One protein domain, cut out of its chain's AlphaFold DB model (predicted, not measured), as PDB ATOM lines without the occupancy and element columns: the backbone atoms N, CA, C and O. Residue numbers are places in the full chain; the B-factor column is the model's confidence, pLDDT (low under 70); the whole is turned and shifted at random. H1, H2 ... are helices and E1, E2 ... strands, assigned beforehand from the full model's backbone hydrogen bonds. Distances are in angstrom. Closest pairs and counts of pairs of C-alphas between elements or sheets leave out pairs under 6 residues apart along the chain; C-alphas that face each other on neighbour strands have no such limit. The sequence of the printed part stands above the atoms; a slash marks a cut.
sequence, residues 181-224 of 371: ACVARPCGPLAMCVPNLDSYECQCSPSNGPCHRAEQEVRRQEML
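What this domain is: This is residues 181 to 224 of the 371 residues of the protein "LAM_G_DOMAIN domain-containing protein" of Lutzomyia longipalpis (UniProt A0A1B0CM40). A two-stranded hairpin, E1 and E2, and one long helix, H2, make a V that narrows where E2 leads into H2, and residues 217 to 224 of H2 stick out from the body. The short helix H1 packs on the hairpin through Cys 182, away from H2. The printed part has 44 residues, with two named helices and two named strands in the order H1, E1, E2, H2; the sheet order is E1 - E2, antiparallel, and the class is mixed, helices and strands. It is only just compact, close to loose, with a radius of gyration of the C-alphas of 11.0 A, and its outline is flat, spanning 27 by 25 by 12 A.

How they stand to each other: E1, residues 191 to 196, and E2, residues 199 to 204, form an antiparallel hairpin, with 152 degrees between their directions. N 194 and O 201 are 2.8 A apart and N 203 and O 192 are 2.9 A apart, both within hydrogen-bond range. The closest C-alphas of E2 and H2, residues 209 to 224, are those of Cys 204 and His 212, 5.4 A apart. The closest C-alphas of H1, residues 181 to 184, and E1 are those of Cys 182 and Cys 193, 5.7 A apart. H1 and H2 are apart. Every O i to N i+4 pair in H2 is within hydrogen-bond range; H1 is too short for such a pair, and its one O i to N i+3 pair is within range.

Where its parts are: E1 is 15.2 A long and E2 16.8 A, from C-alpha 199 at (-49.037, 24.466, -18.211). H2 measures 22.6 A and ends at C-alpha 224, (-47.939, 16.395, 2.592). H1 is 5.7 A long and begins at C-alpha 181, (-46.764, 30.830, -20.497).

The domain as a whole: The two C-alphas farthest apart, those of Val 183 and Leu 224, are 31.2 A apart. The printed part has no cut. The links E1 to E2 and E2 to H2 are tight, and H1 to E1 is short. The mean pLDDT of the printed part is 84.2, and no printed residue is under 70.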
ATOM      1  N   ALA A 181     -47.170  30.110 -21.707       91.06
ATOM      2  CA  ALA A 181     -46.764  30.830 -20.497       91.06
ATOM      3  C   ALA A 181     -45.238  31.011 -20.373       91.06
ATOM      4  O   ALA A 181     -44.781  32.078 -19.968       91.06
ATOM      5  N   CYS A 182     -44.441  30.018 -20.791       90.38
ATOM      6  CA  CYS A 182     -42.973  30.109 -20.752       90.38
ATOM      7  C   CYS A 182     -42.380  31.268 -21.568       90.38
ATOM      8  O   CYS A 182     -41.287  31.720 -21.234       90.38
ATOM      9  N   VAL A 183     -43.088  31.798 -22.572       89.81
ATOM     10  CA  VAL A 183     -42.625  32.967 -23.342       89.81
ATOM     11  C   VAL A 183     -42.503  34.207 -22.446       89.81
ATOM     12  O   VAL A 183     -41.581  34.999 -22.609       89.81
ATOM     13  N   ALA A 184     -43.367  34.337 -21.434       87.88
ATOM     14  CA  ALA A 184     -43.304  35.414 -20.445       87.88
ATOM     15  C   ALA A 184     -42.226  35.199 -19.363       87.88
ATOM     16  O   ALA A 184     -42.089  36.025 -18.462       87.88
ATOM     17  N   ARG A 185     -41.462  34.097 -19.434       88.19
ATOM     18  CA  ARG A 185     -40.404  33.714 -18.480       88.19
ATOM     19  C   ARG A 185     -40.865  33.752 -17.006       88.19
ATOM     20  O   ARG A 185     -40.228  34.405 -16.176       88.19
ATOM     21  N   PRO A 186     -41.936  33.017 -16.646       88.44
ATOM     22  CA  PRO A 186     -42.573  33.100 -15.328       88.44
ATOM     23  C   PRO A 186     -41.682  32.600 -14.178       88.44
ATOM     24  O   PRO A 186     -41.849  33.023 -13.040       88.44
ATOM     25  N   CYS A 187     -40.703  31.738 -14.469       86.12
ATOM     26  CA  CYS A 187     -39.796  31.145 -13.482       86.12
ATOM     27  C   CYS A 187     -38.670  32.086 -13.005       86.12
ATOM     28  O   CYS A 187     -37.869  31.717 -12.145       86.12
ATOM     29  N   GLY A 188     -38.575  33.295 -13.567       84.19
ATOM     30  CA  GLY A 188     -37.478  34.218 -13.290       84.19
ATOM     31  C   GLY A 188     -36.129  33.752 -13.869       84.19
ATOM     32  O   GLY A 188     -36.076  32.847 -14.699       84.19
ATOM     33  N   PRO A 189     -35.009  34.386 -13.477       81.50
ATOM     34  CA  PRO A 189     -33.701  34.139 -14.095       81.50
ATOM     35  C   PRO A 189     -32.953  32.913 -13.548       81.50
ATOM     36  O   PRO A 189     -31.950  32.511 -14.131       81.50
ATOM     37  N   LEU A 190     -33.389  32.346 -12.419       82.19
ATOM     38  CA  LEU A 190     -32.664  31.289 -11.692       82.19
ATOM     39  C   LEU A 190     -33.210  29.876 -11.947       82.19
ATOM     40  O   LEU A 190     -32.604  28.898 -11.503       82.19
ATOM     41  N   ALA A 191     -34.334  29.773 -12.655       85.62
ATOM     42  CA  ALA A 191     -34.987  28.522 -13.004       85.62
ATOM     43  C   ALA A 191     -35.339  28.500 -14.495       85.62
ATOM     44  O   ALA A 191     -35.661  29.524 -15.100       85.62
ATOM     45  N   MET A 192     -35.266  27.312 -15.083       86.75
ATOM     46  CA  MET A 192     -35.674  27.049 -16.454       86.75
ATOM     47  C   MET A 192     -37.176  26.771 -16.484       86.75
ATOM     48  O   MET A 192     -37.669  25.960 -15.704       86.75
ATOM     49  N   CYS A 193     -37.899  27.434 -17.388       89.62
ATOM     50  CA  CYS A 193     -39.298  27.105 -17.652       89.62
ATOM     51  C   CYS A 193     -39.355  25.882 -18.563       89.62
ATOM     52  O   CYS A 193     -38.815  25.917 -19.667       89.62
ATOM     53  N   VAL A 194     -39.996  24.816 -18.102       91.38
ATOM     54  CA  VAL A 194     -40.225  23.586 -18.855       91.38
ATOM     55  C   VAL A 194     -41.703  23.546 -19.244       91.38
ATOM     56  O   VAL A 194     -42.558  23.376 -18.374       91.38
ATOM     57  N   PRO A 195     -42.032  23.754 -20.530       92.75
ATOM     58  CA  PRO A 195     -43.404  23.668 -21.015       92.75
ATOM     59  C   PRO A 195     -44.012  22.279 -20.787       92.75
ATOM     60  O   PRO A 195     -43.357  21.269 -21.045       92.75
ATOM     61  N   ASN A 196     -45.270  22.235 -20.349       93.25
ATOM     62  CA  ASN A 196     -46.042  21.008 -20.163       93.25
ATOM     63  C   ASN A 196     -47.487  21.222 -20.640       93.25
ATOM     64  O   ASN A 196     -48.357  21.642 -19.872       93.25
ATOM     65  N   LEU A 197     -47.737  20.942 -21.921       94.50
ATOM     66  CA  LEU A 197     -49.000  21.229 -22.607       94.50
ATOM     67  C   LEU A 197     -49.366  22.718 -22.460       94.50
ATOM     68  O   LEU A 197     -48.574  23.562 -22.871       94.50
ATOM     69  N   ASP A 198     -50.524  23.055 -21.887       90.25
ATOM     70  CA  ASP A 198     -50.917  24.445 -21.594       90.25
ATOM     71  C   ASP A 198     -50.331  24.987 -20.271       90.25
ATOM     72  O   ASP A 198     -50.481  26.168 -19.958       90.25
ATOM     73  N   SER A 199     -49.667  24.133 -19.490       92.06
ATOM     74  CA  SER A 199     -49.037  24.466 -18.211       92.06
ATOM     75  C   SER A 199     -47.511  24.531 -18.326       92.06
ATOM     76  O   SER A 199     -46.926  24.335 -19.389       92.06
ATOM     77  N   TYR A 200     -46.832  24.826 -17.224       92.38
ATOM     78  CA  TYR A 200     -45.377  24.832 -17.175       92.38
ATOM     79  C   TYR A 200     -44.885  24.403 -15.799       92.38
ATOM     80  O   TYR A 200     -45.567  24.588 -14.793       92.38
ATOM     81  N   GLU A 201     -43.664  23.891 -15.768       90.31
ATOM     82  CA  GLU A 201     -42.923  23.607 -14.547       90.31
ATOM     83  C   GLU A 201     -41.660  24.466 -14.509       90.31
ATOM     84  O   GLU A 201     -41.024  24.709 -15.532       90.31
ATOM     85  N   CYS A 202     -41.277  24.933 -13.325       89.19
ATOM     86  CA  CYS A 202     -40.013  25.635 -13.135       89.19
ATOM     87  C   CYS A 202     -38.988  24.666 -12.559       89.19
ATOM     88  O   CYS A 202     -39.165  24.182 -11.445       89.19
ATOM     89  N   GLN A 203     -37.914  24.406 -13.301       88.19
ATOM     90  CA  GLN A 203     -36.823  23.542 -12.854       88.19
ATOM     91  C   GLN A 203     -35.609  24.390 -12.484       88.19
ATOM     92  O   GLN A 203     -35.062  25.121 -13.318       88.19
ATOM     93  N   CYS A 204     -35.182  24.323 -11.224       85.00
ATOM     94  CA  CYS A 204     -34.011  25.059 -10.773       85.00
ATOM     95  C   CYS A 204     -32.725  24.447 -11.337       85.00
ATOM     96  O   CYS A 204     -32.553  23.229 -11.387       85.00
ATOM     97  N   SER A 205     -31.767  25.301 -11.710       77.62
ATOM     98  CA  SER A 205     -30.435  24.811 -12.068       77.62
ATOM     99  C   SER A 205     -29.763  24.172 -10.841       77.62
ATOM    100  O   SER A 205     -29.810  24.774  -9.763       77.62
ATOM    101  N   PRO A 206     -29.062  23.028 -10.983       71.75
ATOM    102  CA  PRO A 206     -28.325  22.409  -9.877       71.75
ATOM    103  C   PRO A 206     -27.276  23.335  -9.247       71.75
ATOM    104  O   PRO A 206     -26.921  23.183  -8.082       71.75
ATOM    105  N   SER A 207     -26.789  24.322 -10.008       75.38
ATOM    106  CA  SER A 207     -25.827  25.323  -9.536       75.38
ATOM    107  C   SER A 207     -26.438  26.345  -8.569       75.38
ATOM    108  O   SER A 207     -25.711  27.003  -7.825       75.38
ATOM    109  N   ASN A 208     -27.768  26.470  -8.534       78.25
ATOM    110  CA  ASN A 208     -28.469  27.415  -7.679       78.25
ATOM    111  C   ASN A 208     -29.058  26.718  -6.446       78.25
ATOM    112  O   ASN A 208     -30.250  26.416  -6.374       78.25
ATOM    113  N   GLY A 209     -28.206  26.494  -5.441       79.19
ATOM    114  CA  GLY A 209     -28.594  25.865  -4.175       79.19
ATOM    115  C   GLY A 209     -29.795  26.516  -3.460       79.19
ATOM    116  O   GLY A 209     -30.618  25.789  -2.903       79.19
ATOM    117  N   PRO A 210     -29.947  27.858  -3.437       80.00
ATOM    118  CA  PRO A 210     -31.153  28.504  -2.911       80.00
ATOM    119  C   PRO A 210     -32.439  28.138  -3.667       80.00
ATOM    120  O   PRO A 210     -33.409  27.747  -3.024       80.00
ATOM    121  N   CYS A 211     -32.434  28.210  -5.003       80.44
ATOM    122  CA  CYS A 211     -33.581  27.841  -5.839       80.44
ATOM    123  C   CYS A 211     -33.947  26.367  -5.629       80.44
ATOM    124  O   CYS A 211     -35.084  26.051  -5.293       80.44
ATOM    125  N   HIS A 212     -32.958  25.477  -5.720       78.81
ATOM    126  CA  HIS A 212     -33.169  24.039  -5.580       78.81
ATOM    127  C   HIS A 212     -33.736  23.658  -4.199       78.81
ATOM    128  O   HIS A 212     -34.610  22.799  -4.099       78.81
ATOM    129  N   ARG A 213     -33.303  24.327  -3.116       78.81
ATOM    130  CA  ARG A 213     -33.888  24.130  -1.774       78.81
ATOM    131  C   ARG A 213     -35.339  24.604  -1.687       78.81
ATOM    132  O   ARG A 213     -36.146  23.931  -1.056       78.81
ATOM    133  N   ALA A 214     -35.668  25.738  -2.308       76.06
ATOM    134  CA  ALA A 214     -37.041  26.233  -2.353       76.06
ATOM    135  C   ALA A 214     -37.956  25.289  -3.156       76.06
ATOM    136  O   ALA A 214     -39.051  24.975  -2.699       76.06
ATOM    137  N   GLU A 215     -37.484  24.772  -4.296       76.19
ATOM    138  CA  GLU A 215     -38.207  23.788  -5.116       76.19
ATOM    139  C   GLU A 215     -38.506  22.498  -4.330       76.19
ATOM    140  O   GLU A 215     -39.639  22.012  -4.332       76.19
ATOM    141  N   GLN A 216     -37.521  21.964  -3.598       79.19
ATOM    142  CA  GLN A 216     -37.710  20.773  -2.761       79.19
ATOM    143  C   GLN A 216     -38.718  20.993  -1.627       79.19
ATOM    144  O   GLN A 216     -39.514  20.100  -1.332       79.19
ATOM    145  N   GLU A 217     -38.703  22.169  -1.000       80.88
ATOM    146  CA  GLU A 217     -39.627  22.508   0.082       80.88
ATOM    147  C   GLU A 217     -41.078  22.599  -0.416       80.88
ATOM    148  O   GLU A 217     -41.973  22.041   0.221       80.88
ATOM    149  N   VAL A 218     -41.312  23.211  -1.584       79.19
ATOM    150  CA  VAL A 218     -42.644  23.252  -2.217       79.19
ATOM    151  C   VAL A 218     -43.132  21.839  -2.544       79.19
ATOM    152  O   VAL A 218     -44.219  21.460  -2.105       79.19
ATOM    153  N   ARG A 219     -42.308  21.010  -3.205       79.81
ATOM    154  CA  ARG A 219     -42.659  19.608  -3.512       79.81
ATOM    155  C   ARG A 219     -42.985  18.794  -2.257       79.81
ATOM    156  O   ARG A 219     -43.914  17.987  -2.258       79.81
ATOM    157  N   ARG A 220     -42.239  19.001  -1.166       82.19
ATOM    158  CA  ARG A 220     -42.487  18.349   0.131       82.19
ATOM    159  C   ARG A 220     -43.842  18.759   0.715       82.19
ATOM    160  O   ARG A 220     -44.570  17.902   1.213       82.19
ATOM    161  N   GLN A 221     -44.186  20.047   0.661       82.06
ATOM    162  CA  GLN A 221     -45.475  20.557   1.144       82.06
ATOM    163  C   GLN A 221     -46.655  20.049   0.309       82.06
ATOM    164  O   GLN A 221     -47.703  19.730   0.873       82.06
ATOM    165  N   GLU A 222     -46.488  19.928  -1.007       82.62
ATOM    166  CA  GLU A 222     -47.500  19.345  -1.891       82.62
ATOM    167  C   GLU A 222     -47.740  17.868  -1.574       82.62
ATOM    168  O   GLU A 222     -48.886  17.503  -1.328       82.62
ATOM    169  N   MET A 223     -46.689  17.048  -1.438       75.81
ATOM    170  CA  MET A 223     -46.830  15.644  -1.015       75.81
ATOM    171  C   MET A 223     -47.555  15.504   0.332       75.81
ATOM    172  O   MET A 223     -48.425  14.645   0.496       75.81
ATOM    173  N   LEU A 224     -47.243  16.370   1.301       79.19
ATOM    174  CA  LEU A 224     -47.939  16.395   2.592       79.19
ATOM    175  C   LEU A 224     -49.419  16.772   2.443       79.19
ATOM    176  O   LEU A 224     -50.272  16.160   3.088       79.19
TER     177      LEU A 224